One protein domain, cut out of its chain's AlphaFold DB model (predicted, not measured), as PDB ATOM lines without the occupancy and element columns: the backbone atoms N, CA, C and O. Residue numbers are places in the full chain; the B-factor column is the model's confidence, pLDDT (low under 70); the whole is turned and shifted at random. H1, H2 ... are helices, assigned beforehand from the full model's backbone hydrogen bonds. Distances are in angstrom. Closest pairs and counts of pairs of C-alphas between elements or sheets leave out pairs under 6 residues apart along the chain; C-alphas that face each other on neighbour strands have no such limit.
ATOM      1  N   CYS A  88     -16.460 -47.719 -23.817       52.97
ATOM      2  CA  CYS A  88     -17.471 -48.300 -22.930       52.97
ATOM      3  C   CYS A  88     -18.808 -47.559 -22.929       52.97
ATOM      4  O   CYS A  88     -18.898 -46.357 -23.193       52.97
ATOM      5  N   HIS A  89     -19.822 -48.316 -22.507       56.09
ATOM      6  CA  HIS A  89     -21.105 -47.817 -22.042       56.09
ATOM      7  C   HIS A  89     -20.917 -46.710 -21.001       56.09
ATOM      8  O   HIS A  89     -20.053 -46.810 -20.134       56.09
ATOM      9  N   THR A  90     -21.724 -45.659 -21.079       60.75
ATOM     10  CA  THR A  90     -21.687 -44.440 -20.259       60.75
ATOM     11  C   THR A  90     -20.426 -43.563 -20.367       60.75
ATOM     12  O   THR A  90     -20.328 -42.548 -19.674       60.75
ATOM     13  N   ASN A  91     -19.481 -43.875 -21.262       61.97
ATOM     14  CA  ASN A  91     -18.249 -43.084 -21.422       61.97
ATOM     15  C   ASN A  91     -18.328 -42.032 -22.539       61.97
ATOM     16  O   ASN A  91     -17.325 -41.408 -22.880       61.97
ATOM     17  N   ASN A  92     -19.511 -41.820 -23.111       60.28
ATOM     18  CA  ASN A  92     -19.746 -40.763 -24.083       60.28
ATOM     19  C   ASN A  92     -19.814 -39.389 -23.391       60.28
ATOM     20  O   ASN A  92     -20.357 -39.264 -22.288       60.28
ATOM     21  N   ASN A  93     -19.333 -38.342 -24.059       58.19
ATOM     22  CA  ASN A  93     -19.227 -37.013 -23.457       58.19
ATOM     23  C   ASN A  93     -20.446 -36.114 -23.718       58.19
ATOM     24  O   ASN A  93     -20.699 -35.214 -22.915       58.19
ATOM     25  N   CYS A  94     -21.238 -36.362 -24.771       54.59
ATOM     26  CA  CYS A  94     -22.524 -35.684 -25.021       54.59
ATOM     27  C   CYS A  94     -23.547 -36.577 -25.761       54.59
ATOM     28  O   CYS A  94     -23.311 -37.771 -25.960       54.59
ATOM     29  N   ALA A  95     -24.695 -35.998 -26.134       65.56
ATOM     30  CA  ALA A  95     -25.735 -36.603 -26.976       65.56
ATOM     31  C   ALA A  95     -25.220 -36.991 -28.375       65.56
ATOM     32  O   ALA A  95     -24.325 -36.325 -28.893       65.56
ATOM     33  N   ASN A  96     -25.811 -38.023 -28.985       67.62
ATOM     34  CA  ASN A  96     -25.465 -38.567 -30.316       67.62
ATOM     35  C   ASN A  96     -24.021 -39.108 -30.454       67.62
ATOM     36  O   ASN A  96     -23.425 -39.146 -31.533       67.62
ATOM     37  N   GLN A  97     -23.434 -39.522 -29.331       62.97
ATOM     38  CA  GLN A  97     -22.070 -40.054 -29.229       62.97
ATOM     39  C   GLN A  97     -22.048 -41.501 -28.719       62.97
ATOM     40  O   GLN A  97     -21.013 -42.011 -28.300       62.97
ATOM     41  N   GLY A  98     -23.202 -42.158 -28.669       58.19
ATOM     42  CA  GLY A  98     -23.409 -43.365 -27.891       58.19
ATOM     43  C   GLY A  98     -24.300 -44.376 -28.585       58.19
ATOM     44  O   GLY A  98     -25.209 -43.984 -29.281       58.19
ATOM     45  N   GLY A  99     -24.049 -45.672 -28.396       55.19
ATOM     46  CA  GLY A  99     -24.937 -46.761 -28.825       55.19
ATOM     47  C   GLY A  99     -24.137 -47.945 -29.378       55.19
ATOM     48  O   GLY A  99     -23.504 -47.818 -30.423       55.19
ATOM     49  N   CYS A 100     -24.062 -49.058 -28.632       55.59
ATOM     50  CA  CYS A 100     -23.014 -50.059 -28.855       55.59
ATOM     51  C   CYS A 100     -23.267 -50.951 -30.050       55.59
ATOM     52  O   CYS A 100     -22.308 -51.340 -30.707       55.59
ATOM     53  N   GLY A 101     -24.519 -51.353 -30.268       56.25
ATOM     54  CA  GLY A 101     -24.807 -52.513 -31.105       56.25
ATOM     55  C   GLY A 101     -23.869 -53.703 -30.826       56.25
ATOM     56  O   GLY A 101     -23.577 -54.452 -31.734       56.25
ATOM     57  N   LEU A 102     -23.294 -53.852 -29.628       56.44
ATOM     58  CA  LEU A 102     -22.322 -54.904 -29.288       56.44
ATOM     59  C   LEU A 102     -22.469 -55.382 -27.842       56.44
ATOM     60  O   LEU A 102     -22.346 -56.577 -27.591       56.44
ATOM     61  N   TYR A 103     -22.687 -54.471 -26.886       57.03
ATOM     62  CA  TYR A 103     -22.791 -54.782 -25.459       57.03
ATOM     63  C   TYR A 103     -23.817 -53.889 -24.762       57.03
ATOM     64  O   TYR A 103     -23.681 -52.669 -24.780       57.03
ATOM     65  N   GLY A 104     -24.808 -54.488 -24.108       62.91
ATOM     66  CA  GLY A 104     -25.880 -53.790 -23.401       62.91
ATOM     67  C   GLY A 104     -27.160 -54.620 -23.422       62.91
ATOM     68  O   GLY A 104     -27.113 -55.815 -23.707       62.91
ATOM     69  N   TRP A 105     -28.296 -53.997 -23.125       63.28
ATOM     70  CA  TRP A 105     -29.606 -54.623 -23.288       63.28
ATOM     71  C   TRP A 105     -30.136 -54.361 -24.708       63.28
ATOM     72  O   TRP A 105     -29.842 -53.318 -25.289       63.28
ATOM     73  N   GLY A 106     -30.886 -55.306 -25.289       67.38
ATOM     74  CA  GLY A 106     -31.312 -55.283 -26.701       67.38
ATOM     75  C   GLY A 106     -31.814 -53.923 -27.233       67.38
ATOM     76  O   GLY A 106     -31.333 -53.487 -28.276       67.38
ATOM     77  N   PRO A 107     -32.695 -53.199 -26.524       72.12
ATOM     78  CA  PRO A 107     -33.159 -51.866 -26.930       72.12
ATOM     79  C   PRO A 107     -32.068 -50.791 -27.026       72.12
ATOM     80  O   PRO A 107     -32.137 -49.941 -27.911       72.12
ATOM     81  N   ASP A 108     -31.029 -50.853 -26.189       65.69
ATOM     82  CA  ASP A 108     -29.879 -49.941 -26.273       65.69
ATOM     83  C   ASP A 108     -28.961 -50.311 -27.449       65.69
ATOM     84  O   ASP A 108     -28.242 -49.471 -27.998       65.69
ATOM     85  N   MET A 109     -28.962 -51.591 -27.844       69.75
ATOM     86  CA  MET A 109     -28.230 -52.085 -29.018       69.75
ATOM     87  C   MET A 109     -28.902 -51.699 -30.326       69.75
ATOM     88  O   MET A 109     -28.231 -51.642 -31.355       69.75
ATOM     89  N   ASP A 110     -30.197 -51.402 -30.270       74.62
ATOM     90  CA  ASP A 110     -30.993 -51.059 -31.434       74.62
ATOM     91  C   ASP A 110     -30.813 -49.609 -31.907       74.62
ATOM     92  O   ASP A 110     -31.168 -49.265 -33.035       74.62
ATOM     93  N   GLN A 111     -30.211 -48.758 -31.073       74.94
ATOM     94  CA  GLN A 111     -30.030 -47.332 -31.350       74.94
ATOM     95  C   GLN A 111     -28.547 -46.918 -31.368       74.94
ATOM     96  O   GLN A 111     -28.129 -46.028 -30.624       74.94
ATOM     97  N   PRO A 112     -27.698 -47.552 -32.202       73.12
ATOM     98  CA  PRO A 112     -26.291 -47.200 -32.271       73.12
ATOM     99  C   PRO A 112     -26.097 -45.762 -32.765       73.12
ATOM    100  O   PRO A 112     -26.681 -45.341 -33.761       73.12
ATOM    101  N   GLY A 113     -25.256 -45.006 -32.059       69.19
ATOM    102  CA  GLY A 113     -24.999 -43.593 -32.336       69.19
ATOM    103  C   GLY A 113     -26.012 -42.613 -31.731       69.19
ATOM    104  O   GLY A 113     -25.735 -41.418 -31.779       69.19
ATOM    105  N   GLN A 114     -27.114 -43.078 -31.127       73.44
ATOM    106  CA  GLN A 114     -28.068 -42.226 -30.416       73.44
ATOM    107  C   GLN A 114     -27.984 -42.352 -28.895       73.44
ATOM    108  O   GLN A 114     -27.902 -43.436 -28.321       73.44
ATOM    109  N   ASN A 115     -28.077 -41.203 -28.233       69.00
ATOM    110  CA  ASN A 115     -28.263 -41.090 -26.793       69.00
ATOM    111  C   ASN A 115     -28.685 -39.658 -26.450       69.00
ATOM    112  O   ASN A 115     -28.230 -38.708 -27.087       69.00
ATOM    113  N   GLU A 116     -29.494 -39.499 -25.406       66.00
ATOM    114  CA  GLU A 116     -30.052 -38.192 -25.032       66.00
ATOM    115  C   GLU A 116     -29.031 -37.280 -24.344       66.00
ATOM    116  O   GLU A 116     -29.059 -36.067 -24.527       66.00
ATOM    117  N   CYS A 117     -28.123 -37.846 -23.543       51.41
ATOM    118  CA  CYS A 117     -27.193 -37.078 -22.715       51.41
ATOM    119  C   CYS A 117     -25.828 -37.759 -22.555       51.41
ATOM    120  O   CYS A 117     -25.628 -38.932 -22.889       51.41
ATOM    121  N   ARG A 118     -24.873 -37.003 -21.998       57.38
ATOM    122  CA  ARG A 118     -23.601 -37.537 -21.492       57.38
ATOM    123  C   ARG A 118     -23.853 -38.779 -20.636       57.38
ATOM    124  O   ARG A 118     -24.811 -38.822 -19.870       57.38
ATOM    125  N   SER A 119     -22.978 -39.765 -20.760       52.69
ATOM    126  CA  SER A 119     -23.027 -41.000 -19.980       52.69
ATOM    127  C   SER A 119     -24.268 -41.879 -20.153       52.69
ATOM    128  O   SER A 119     -24.470 -42.805 -19.376       52.69
ATOM    129  N   MET A 120     -25.054 -41.658 -21.206       57.53
ATOM    130  CA  MET A 120     -26.175 -42.525 -21.605       57.53
ATOM    131  C   MET A 120     -25.901 -43.301 -22.900       57.53
ATOM    132  O   MET A 120     -26.779 -43.935 -23.465       57.53
ATOM    133  N   GLY A 121     -24.680 -43.208 -23.412       57.19
ATOM    134  CA  GLY A 121     -24.245 -43.790 -24.666       57.19
ATOM    135  C   GLY A 121     -23.538 -45.120 -24.484       57.19
ATOM    136  O   GLY A 121     -22.824 -45.310 -23.511       57.19
ATOM    137  N   SER A 122     -23.692 -46.035 -25.435       58.19
ATOM    138  CA  SER A 122     -23.323 -47.435 -25.215       58.19
ATOM    139  C   SER A 122     -22.053 -47.944 -25.955       58.19
ATOM    140  O   SER A 122     -21.594 -49.038 -25.661       58.19
ATOM    141  N   CYS A 123     -21.386 -47.194 -26.853       61.56
ATOM    142  CA  CYS A 123     -20.377 -47.781 -27.777       61.56
ATOM    143  C   CYS A 123     -18.904 -47.529 -27.471       61.56
ATOM    144  O   CYS A 123     -18.559 -46.609 -26.736       61.56
ATOM    145  N   ALA A 124     -18.052 -48.273 -28.184       62.38
ATOM    146  CA  ALA A 124     -16.737 -47.796 -28.560       62.38
ATOM    147  C   ALA A 124     -16.728 -46.986 -29.872       62.38
ATOM    148  O   ALA A 124     -17.322 -47.397 -30.864       62.38
ATOM    149  N   THR A 125     -16.002 -45.878 -29.919       69.31
ATOM    150  CA  THR A 125     -15.909 -44.991 -31.093       69.31
ATOM    151  C   THR A 125     -14.500 -45.054 -31.706       69.31
ATOM    152  O   THR A 125     -13.532 -45.158 -30.948       69.31
ATOM    153  N   PRO A 126     -14.335 -44.918 -33.039       72.62
ATOM    154  CA  PRO A 126     -15.364 -44.945 -34.088       72.62
ATOM    155  C   PRO A 126     -15.932 -46.353 -34.339       72.62
ATOM    156  O   PRO A 126     -15.256 -47.354 -34.098       72.62
ATOM    157  N   ILE A 127     -17.164 -46.437 -34.852       76.38
ATOM    158  CA  ILE A 127     -17.774 -47.716 -35.266       76.38
ATOM    159  C   ILE A 127     -17.100 -48.198 -36.557       76.38
ATOM    160  O   ILE A 127     -17.068 -47.463 -37.544       76.38
ATOM    161  N   ASN A 128     -16.588 -49.427 -36.545       79.31
ATOM    162  CA  ASN A 128     -15.948 -50.078 -37.686       79.31
ATOM    163  C   ASN A 128     -16.824 -51.195 -38.284       79.31
ATOM    164  O   ASN A 128     -17.799 -51.638 -37.672       79.31
ATOM    165  N   ALA A 129     -16.474 -51.633 -39.492       83.44
ATOM    166  CA  ALA A 129     -17.212 -52.625 -40.273       83.44
ATOM    167  C   ALA A 129     -17.253 -54.013 -39.623       83.44
ATOM    168  O   ALA A 129     -18.160 -54.800 -39.878       83.44
ATOM    169  N   GLU A 130     -16.285 -54.314 -38.761       81.75
ATOM    170  CA  GLU A 130     -16.131 -55.607 -38.097       81.75
ATOM    171  C   GLU A 130     -17.075 -55.785 -36.891       81.75
ATOM    172  O   GLU A 130     -16.957 -56.758 -36.144       81.75
ATOM    173  N   ARG A 131     -18.009 -54.852 -36.674       78.44
ATOM    174  CA  ARG A 131     -18.950 -54.872 -35.549       78.44
ATOM    175  C   ARG A 131     -20.338 -55.309 -35.966       78.44
ATOM    176  O   ARG A 131     -20.948 -54.717 -36.859       78.44
ATOM    177  N   PHE A 132     -20.868 -56.269 -35.213       82.00
ATOM    178  CA  PHE A 132     -22.198 -56.828 -35.414       82.00
ATOM    179  C   PHE A 132     -22.997 -56.859 -34.118       82.00
ATOM    180  O   PHE A 132     -22.464 -57.215 -33.069       82.00
ATOM    181  N   ILE A 133     -24.291 -56.566 -34.226       78.81
ATOM    182  CA  ILE A 133     -25.253 -56.631 -33.125       78.81
ATOM    183  C   ILE A 133     -25.276 -58.031 -32.523       78.81
ATOM    184  O   ILE A 133     -25.464 -59.025 -33.221       78.81
ATOM    185  N   THR A 134     -25.039 -58.120 -31.219       76.88
ATOM    186  CA  THR A 134     -24.858 -59.393 -30.508       76.88
ATOM    187  C   THR A 134     -26.150 -59.921 -29.882       76.88
ATOM    188  O   THR A 134     -26.244 -61.124 -29.620       76.88
ATOM    189  N   ASP A 135     -27.149 -59.055 -29.692       74.44
ATOM    190  CA  ASP A 135     -28.410 -59.361 -29.012       74.44
ATOM    191  C   ASP A 135     -29.589 -58.513 -29.539       74.44
ATOM    192  O   ASP A 135     -29.380 -57.482 -30.178       74.44
ATOM    193  N   GLY A 136     -30.824 -58.940 -29.265       80.00
ATOM    194  CA  GLY A 136     -32.060 -58.283 -29.713       80.00
ATOM    195  C   GLY A 136     -32.476 -58.599 -31.157       80.00
ATOM    196  O   GLY A 136     -31.902 -59.467 -31.818       80.00
ATOM    197  N   ASP A 137     -33.489 -57.880 -31.652       83.12
ATOM    198  CA  ASP A 137     -34.154 -58.162 -32.938       83.12
ATOM    199  C   ASP A 137     -33.235 -57.991 -34.157       83.12
ATOM    200  O   ASP A 137     -33.411 -58.660 -35.175       83.12
ATOM    201  N   HIS A 138     -32.216 -57.138 -34.041       81.56
ATOM    202  CA  HIS A 138     -31.242 -56.880 -35.103       81.56
ATOM    203  C   HIS A 138     -29.929 -57.651 -34.924       81.56
ATOM    204  O   HIS A 138     -28.927 -57.312 -35.553       81.56
ATOM    205  N   LYS A 139     -29.901 -58.698 -34.088       83.56
ATOM    206  CA  LYS A 139     -28.722 -59.555 -33.911       83.56
ATOM    207  C   LYS A 139     -28.166 -60.050 -35.254       83.56
ATOM    208  O   LYS A 139     -28.891 -60.571 -36.096       83.56
ATOM    209  N   GLY A 140     -26.853 -59.921 -35.434       82.12
ATOM    210  CA  GLY A 140     -26.128 -60.262 -36.659       82.12
ATOM    211  C   GLY A 140     -26.079 -59.139 -37.701       82.12
ATOM    212  O   GLY A 140     -25.371 -59.276 -38.694       82.12
ATOM    213  N   MET A 141     -26.777 -58.021 -37.486       85.06
ATOM    214  CA  MET A 141     -26.696 -56.847 -38.356       85.06
ATOM    215  C   MET A 141     -25.409 -56.054 -38.099       85.06
ATOM    216  O   MET A 141     -24.936 -55.978 -36.966       85.06
ATOM    217  N   SER A 142     -24.861 -55.424 -39.143       84.00
ATOM    218  CA  SER A 142     -23.762 -54.459 -39.002       84.00
ATOM    219  C   SER A 142     -24.174 -53.307 -38.082       84.00
ATOM    220  O   SER A 142     -25.207 -52.669 -38.300       84.00
ATOM    221  N   VAL A 143     -23.335 -52.995 -37.092       81.25
ATOM    222  CA  VAL A 143     -23.559 -51.855 -36.188       81.25
ATOM    223  C   VAL A 143     -23.522 -50.540 -36.955       81.25
ATOM    224  O   VAL A 143     -24.346 -49.665 -36.706       81.25
ATOM    225  N   TRP A 144     -22.608 -50.413 -37.923       84.38
ATOM    226  CA  TRP A 144     -22.559 -49.249 -38.805       84.38
ATOM    227  C   TRP A 144     -23.849 -49.119 -39.620       84.38
ATOM    228  O   TRP A 144     -24.455 -48.048 -39.647       84.38
ATOM    229  N   GLY A 145     -24.300 -50.221 -40.226       87.06
ATOM    230  CA  GLY A 145     -25.524 -50.239 -41.027       87.06
ATOM    231  C   GLY A 145     -26.748 -49.820 -40.214       87.06
ATOM    232  O   GLY A 145     -27.516 -48.961 -40.645       87.06
ATOM    233  N   ARG A 146     -26.891 -50.350 -38.992       87.06
ATOM    234  CA  ARG A 146     -27.971 -49.942 -38.087       87.06
ATOM    235  C   ARG A 146     -27.839 -48.475 -37.671       87.06
ATOM    236  O   ARG A 146     -28.832 -47.754 -37.698       87.06
ATOM    237  N   ALA A 147     -26.631 -48.005 -37.357       83.19
ATOM    238  CA  ALA A 147     -26.397 -46.610 -36.963       83.19
ATOM    239  C   ALA A 147     -26.784 -45.645 -38.081       83.19
ATOM    240  O   ALA A 147     -27.392 -44.602 -37.837       83.19
ATOM    241  N   ARG A 148     -26.499 -46.030 -39.327       86.75
ATOM    242  CA  ARG A 148     -26.892 -45.265 -40.499       86.75
ATOM    243  C   ARG A 148     -28.410 -45.200 -40.664       86.75
ATOM    244  O   ARG A 148     -28.929 -44.109 -40.873       86.75
ATOM    245  N   GLN A 149     -29.119 -46.320 -40.506       88.88
ATOM    246  CA  GLN A 149     -30.587 -46.347 -40.559       88.88
ATOM    247  C   GLN A 149     -31.218 -45.449 -39.489       88.88
ATOM    248  O   GLN A 149     -32.124 -44.668 -39.781       88.88
ATOM    249  N   VAL A 150     -30.719 -45.534 -38.255       86.19
ATOM    250  CA  VAL A 150     -31.220 -44.738 -37.129       86.19
ATOM    251  C   VAL A 150     -30.947 -43.243 -37.341       86.19
ATOM    252  O   VAL A 150     -31.812 -42.409 -37.070       86.19
ATOM    253  N   PHE A 151     -29.778 -42.885 -37.880       84.94
ATOM    254  CA  PHE A 151     -29.462 -41.510 -38.266       84.94
ATOM    255  C   PHE A 151     -30.375 -40.990 -39.377       84.94
ATOM    256  O   PHE A 151     -30.876 -39.874 -39.277       84.94
ATOM    257  N   GLU A 152     -30.614 -41.778 -40.425       88.88
ATOM    258  CA  GLU A 152     -31.482 -41.382 -41.538       88.88
ATOM    259  C   GLU A 152     -32.925 -41.151 -41.085       88.88
ATOM    260  O   GLU A 152     -33.525 -40.146 -41.473       88.88
ATOM    261  N   ALA A 153     -33.449 -42.015 -40.211       89.12
ATOM    262  CA  ALA A 153     -34.766 -41.843 -39.606       89.12
ATOM    263  C   ALA A 153     -34.840 -40.551 -38.772       89.12
ATOM    264  O   ALA A 153     -35.694 -39.700 -39.025       89.12
ATOM    265  N   ALA A 154     -33.892 -40.344 -37.850       84.00
ATOM    266  CA  ALA A 154     -33.846 -39.140 -37.019       84.00
ATOM    267  C   ALA A 154     -33.646 -37.856 -37.849       84.00
ATOM    268  O   ALA A 154     -34.206 -36.802 -37.539       84.00
ATOM    269  N   TYR A 155     -32.857 -37.923 -38.925       84.25
ATOM    270  CA  TYR A 155     -32.663 -36.805 -39.842       84.25
ATOM    271  C   TYR A 155     -33.965 -36.466 -40.572       84.25
ATOM    272  O   TYR A 155     -34.325 -35.289 -40.638       84.25
ATOM    273  N   ALA A 156     -34.684 -37.474 -41.072       88.25
ATOM    274  CA  ALA A 156     -35.963 -37.296 -41.747       88.25
ATOM    275  C   ALA A 156     -37.013 -36.671 -40.818       88.25
ATOM    276  O   ALA A 156     -37.684 -35.721 -41.223       88.25
ATOM    277  N   GLU A 157     -37.108 -37.123 -39.565       87.50
ATOM    278  CA  GLU A 157     -37.997 -36.527 -38.559       87.50
ATOM    279  C   GLU A 157     -37.681 -35.044 -38.322       87.50
ATOM    280  O   GLU A 157     -38.573 -34.195 -38.373       87.50
ATOM    281  N   LYS A 158     -36.398 -34.705 -38.145       83.19
ATOM    282  CA  LYS A 158     -35.952 -33.322 -37.909       83.19
ATOM    283  C   LYS A 158     -36.072 -32.414 -39.142       83.19
ATOM    284  O   LYS A 158     -36.170 -31.199 -38.990       83.19
ATOM    285  N   HIS A 159     -36.058 -32.972 -40.355       81.50
ATOM    286  CA  HIS A 159     -35.967 -32.210 -41.609       81.50
ATOM    287  C   HIS A 159     -37.144 -32.442 -42.564       81.50
ATOM    288  O   HIS A 159     -36.977 -32.334 -43.782       81.50
ATOM    289  N   ALA A 160     -38.336 -32.719 -42.026       89.94
ATOM    290  CA  ALA A 160     -39.581 -32.852 -42.789       89.94
ATOM    291  C   ALA A 160     -39.497 -33.891 -43.929       89.94
ATOM    292  O   ALA A 160     -39.884 -33.626 -45.067       89.94
ATOM    293  N   GLY A 161     -38.955 -35.072 -43.626       86.44
ATOM    294  CA  GLY A 161     -38.871 -36.209 -44.545       86.44
ATOM    295  C   GLY A 161     -37.699 -36.170 -45.529       86.44
ATOM    296  O   GLY A 161     -37.627 -37.014 -46.419       86.44
ATOM    297  N   LYS A 162     -36.776 -35.208 -45.409       87.12
ATOM    298  CA  LYS A 162     -35.566 -35.168 -46.246       87.12
ATOM    299  C   LYS A 162     -34.608 -36.304 -45.892       87.12
ATOM    300  O   LYS A 162     -34.480 -36.675 -44.732       87.12
ATOM    301  N   THR A 163     -33.873 -36.790 -46.887       87.75
ATOM    302  CA  THR A 163     -32.798 -37.773 -46.701       87.75
ATOM    303  C   THR A 163     -31.441 -37.074 -46.595       87.75
ATOM    304  O   THR A 163     -31.182 -36.155 -47.384       87.75
ATOM    305  N   PRO A 164     -30.549 -37.496 -45.683       85.69
ATOM    306  CA  PRO A 164     -29.182 -36.990 -45.660       85.69
ATOM    307  C   PRO A 164     -28.410 -37.461 -46.905       85.69
ATOM    308  O   PRO A 164     -28.840 -38.356 -47.636       85.69
ATOM    309  N   GLY A 165     -27.249 -36.859 -47.167       84.44
ATOM    310  CA  GLY A 165     -26.382 -37.272 -48.269       84.44
ATOM    311  C   GLY A 165     -25.861 -38.697 -48.075       84.44
ATOM    312  O   GLY A 165     -25.734 -39.170 -46.946       84.44
ATOM    313  N   GLN A 166     -25.547 -39.385 -49.175       86.44
ATOM    314  CA  GLN A 166     -25.005 -40.745 -49.125       86.44
ATOM    315  C   GLN A 166     -23.694 -40.794 -48.337       86.44
ATOM    316  O   GLN A 166     -22.853 -39.909 -48.490       86.44
ATOM    317  N   ALA A 167     -23.494 -41.866 -47.569       83.25
ATOM    318  CA  ALA A 167     -22.186 -42.153 -46.998       83.25
ATOM    319  C   ALA A 167     -21.110 -42.207 -48.107       83.25
ATOM    320  O   ALA A 167     -21.410 -42.568 -49.260       83.25
ATOM    321  N   PRO A 168     -19.855 -41.845 -47.801       76.12
ATOM    322  CA  PRO A 168     -18.767 -41.968 -48.759       76.12
ATOM    323  C   PRO A 168     -18.634 -43.388 -49.317       76.12
ATOM    324  O   PRO A 168     -18.628 -44.361 -48.563       76.12
ATOM    325  N   ALA A 169     -18.503 -43.526 -50.639       74.75
ATOM    326  CA  ALA A 169     -18.029 -44.788 -51.212       74.75
ATOM    327  C   ALA A 169     -16.529 -44.929 -50.887       74.75
ATOM    328  O   ALA A 169     -15.826 -43.924 -50.971       74.75
ATOM    329  N   PRO A 170     -16.015 -46.116 -50.514       79.69
ATOM    330  CA  PRO A 170     -16.615 -47.457 -50.597       79.69
ATOM    331  C   PRO A 170     -17.418 -47.921 -49.361       79.69
ATOM    332  O   PRO A 170     -17.887 -49.052 -49.330       79.69
ATOM    333  N   PHE A 171     -17.616 -47.079 -48.347       82.25
ATOM    334  CA  PHE A 171     -18.121 -47.489 -47.024       82.25
ATOM    335  C   PHE A 171     -19.645 -47.571 -46.898       82.25
ATOM    336  O   PHE A 171     -20.156 -47.765 -45.800       82.25
ATOM    337  N   ARG A 172     -20.382 -47.413 -48.000       80.56
ATOM    338  CA  ARG A 172     -21.849 -47.265 -48.000       80.56
ATOM    339  C   ARG A 172     -22.616 -48.462 -47.462       80.56
ATOM    340  O   ARG A 172     -23.713 -48.269 -46.961       80.56
ATOM    341  N   GLU A 173     -22.058 -49.657 -47.594       79.31
ATOM    342  CA  GLU A 173     -22.744 -50.898 -47.225       79.31
ATOM    343  C   GLU A 173     -22.286 -51.418 -45.860       79.31
ATOM    344  O   GLU A 173     -23.074 -51.944 -45.080       79.31
ATOM    345  N   THR A 174     -20.994 -51.269 -45.560       77.25
ATOM    346  CA  THR A 174     -20.356 -51.946 -44.424       77.25
ATOM    347  C   THR A 174     -19.764 -50.994 -43.395       77.25
ATOM    348  O   THR A 174     -19.412 -51.437 -42.307       77.25
ATOM    349  N   GLY A 175     -19.621 -49.708 -43.713       82.25
ATOM    350  CA  GLY A 175     -18.785 -48.792 -42.945       82.25
ATOM    351  C   GLY A 175     -17.281 -49.001 -43.179       82.25
ATOM    352  O   GLY A 175     -16.878 -49.868 -43.963       82.25
ATOM    353  N   PRO A 176     -16.432 -48.181 -42.533       82.50
ATOM    354  CA  PRO A 176     -14.978 -48.274 -42.644       82.50
ATOM    355  C   PRO A 176     -14.402 -49.436 -41.828       82.50
ATOM    356  O   PRO A 176     -14.850 -49.708 -40.716       82.50
ATOM    357  N   THR A 177     -13.369 -50.099 -42.350       84.00
ATOM    358  CA  THR A 177     -12.661 -51.169 -41.628       84.00
ATOM    359  C   THR A 177     -11.832 -50.615 -40.471       84.00
ATOM    360  O   THR A 177     -11.402 -49.456 -40.488       84.00
ATOM    361  N   ALA A 178     -11.540 -51.461 -39.483       79.81
ATOM    362  CA  ALA A 178     -10.613 -51.172 -38.385       79.81
ATOM    363  C   ALA A 178      -9.273 -50.604 -38.892       79.81
ATOM    364  O   ALA A 178      -8.750 -49.612 -38.374       79.81
ATOM    365  N   HIS A 179      -8.742 -51.236 -39.943       80.31
ATOM    366  CA  HIS A 179      -7.500 -50.849 -40.601       80.31
ATOM    367  C   HIS A 179      -7.594 -49.434 -41.170       80.31
ATOM    368  O   HIS A 179      -6.778 -48.576 -40.838       80.31
ATOM    369  N   TRP A 180      -8.644 -49.161 -41.949       81.06
ATOM    370  CA  TRP A 180      -8.840 -47.851 -42.559       81.06
ATOM    371  C   TRP A 180      -8.967 -46.740 -41.509       81.06
ATOM    372  O   TRP A 180      -8.363 -45.681 -41.668       81.06
ATOM    373  N   ILE A 181      -9.695 -46.986 -40.413       77.06
ATOM    374  CA  ILE A 181      -9.844 -46.022 -39.310       77.06
ATOM    375  C   ILE A 181      -8.497 -45.726 -38.648       77.06
ATOM    376  O   ILE A 181      -8.205 -44.571 -38.345       77.06
ATOM    377  N   THR A 182      -7.671 -46.748 -38.437       76.62
ATOM    378  CA  THR A 182      -6.348 -46.588 -37.816       76.62
ATOM    379  C   THR A 182      -5.424 -45.750 -38.698       76.62
ATOM    380  O   THR A 182      -4.724 -44.859 -38.222       76.62
ATOM    381  N   GLU A 183      -5.461 -45.982 -40.007       76.06
ATOM    382  CA  GLU A 183      -4.644 -45.234 -40.959       76.06
ATOM    383  C   GLU A 183      -5.130 -43.790 -41.152       76.06
ATOM    384  O   GLU A 183      -4.310 -42.874 -41.221       76.06
ATOM    385  N   ASN A 184      -6.451 -43.566 -41.193       73.69
ATOM    386  CA  ASN A 184      -7.032 -42.317 -41.707       73.69
ATOM    387  C   ASN A 184      -7.761 -41.456 -40.662       73.69
ATOM    388  O   ASN A 184      -8.001 -40.269 -40.900       73.69
ATOM    389  N   CYS A 185      -8.110 -42.019 -39.502       70.38
ATOM    390  CA  CYS A 185      -8.891 -41.353 -38.451       70.38
ATOM    391  C   CYS A 185      -8.243 -41.439 -37.052       70.38
ATOM    392  O   CYS A 185      -8.939 -41.208 -36.064       70.38
ATOM    393  N   ASN A 186      -6.937 -41.718 -36.956       71.69
ATOM    394  CA  ASN A 186      -6.162 -41.965 -35.727       71.69
ATOM    395  C   ASN A 186      -6.234 -43.390 -35.188       71.69
ATOM    396  O   ASN A 186      -5.268 -44.142 -35.279       71.69
ATOM    397  N   SER A 187      -7.348 -43.732 -34.559       70.44
ATOM    398  CA  SER A 187      -7.507 -45.007 -33.874       70.44
ATOM    399  C   SER A 187      -8.986 -45.247 -33.595       70.44
ATOM    400  O   SER A 187      -9.831 -44.372 -33.805       70.44
ATOM    401  N   PHE A 188      -9.299 -46.438 -33.110       71.56
ATOM    402  CA  PHE A 188     -10.602 -46.795 -32.584       71.56
ATOM    403  C   PHE A 188     -10.428 -47.520 -31.259       71.56
ATOM    404  O   PHE A 188      -9.444 -48.227 -31.046       71.56
ATOM    405  N   ALA A 189     -11.392 -47.362 -30.362       69.31
ATOM    406  CA  ALA A 189     -11.422 -48.170 -29.156       69.31
ATOM    407  C   ALA A 189     -12.055 -49.531 -29.447       69.31
ATOM    408  O   ALA A 189     -13.064 -49.616 -30.146       69.31
ATOM    409  N   ALA A 190     -11.509 -50.593 -28.863       62.94
ATOM    410  CA  ALA A 190     -12.161 -51.893 -28.814       62.94
ATOM    411  C   ALA A 190     -12.973 -52.030 -27.520       62.94
ATOM    412  O   ALA A 190     -12.502 -51.679 -26.441       62.94
ATOM    413  N   CYS A 191     -14.184 -52.580 -27.608       56.69
ATOM    414  CA  CYS A 191     -14.903 -53.066 -26.432       56.69
ATOM    415  C   CYS A 191     -14.391 -54.484 -26.115       56.69
ATOM    416  O   CYS A 191     -14.863 -55.465 -26.695       56.69
ATOM    417  N   GLY A 192     -13.382 -54.595 -25.247       49.22
ATOM    418  CA  GLY A 192     -12.791 -55.875 -24.859       49.22
ATOM    419  C   GLY A 192     -13.712 -56.716 -23.968       49.22
ATOM    420  O   GLY A 192     -13.967 -56.331 -22.833       49.22
ATOM    421  N   ALA A 193     -14.161 -57.869 -24.477       39.56
ATOM    422  CA  ALA A 193     -14.530 -59.065 -23.695       39.56
ATOM    423  C   ALA A 193     -14.812 -60.286 -24.589       39.56
ATOM    424  O   ALA A 193     -14.603 -61.421 -24.170       39.56
ATOM    425  N   SER A 194     -15.233 -60.080 -25.834       39.72
ATOM    426  CA  SER A 194     -15.412 -61.175 -26.789       39.72
ATOM    427  C   SER A 194     -14.271 -61.106 -27.790       39.72
ATOM    428  O   SER A 194     -14.190 -60.125 -28.527       39.72
TER     429      SER A 194
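Overview. This is residues 88 to 194 of the 203 residues of an uncharacterized protein of Phaeobacter sp. 11ANDIMAR09 (UniProt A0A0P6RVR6). The domain has little regular structure: looped chain, residues 88 to 142 with the short helix H1 among them, makes one body, and the longest helix, H2, runs outward from it. After H2 a long loop, residues 159 to 177, folds back toward the short helix H3. The printed part has 107 residues, with 27 in three named helices, H1, H2 and H3 in chain order, and no named strand; its class is all helix. It is compact, with a radius of gyration of the C-alphas of 13.4 A, and spans 41 by 30 by 27 A.

Arrangement. H1, residues 106 to 109, is apart from H2, residues 143 to 158, and from H3, residues 178 to 184. H2 and H3 are apart too. In H2 and H3 every O i to N i+4 pair is within hydrogen-bond range; H1 is too short for such a pair.

Along the chain. H1 begins at C-alpha 106, (-31.312, -55.283, -26.701), and is 5.0 A long. H2 measures 22.4 A from first to last C-alpha, beginning at C-alpha 143, (-23.559, -51.855, -36.188). H3 measures 10.1 A and ends at C-alpha 184, (-7.032, -42.317, -41.707).

Size, cuts and confidence. The C-alphas farthest apart, of Ala 160 and Ala 193, are 41.0 A apart. The printed part has no cut. Both links are long, 33 and 19 residues. pLDDT is under 70 in 39 residues, among them 88 to 106 and 189 to 194.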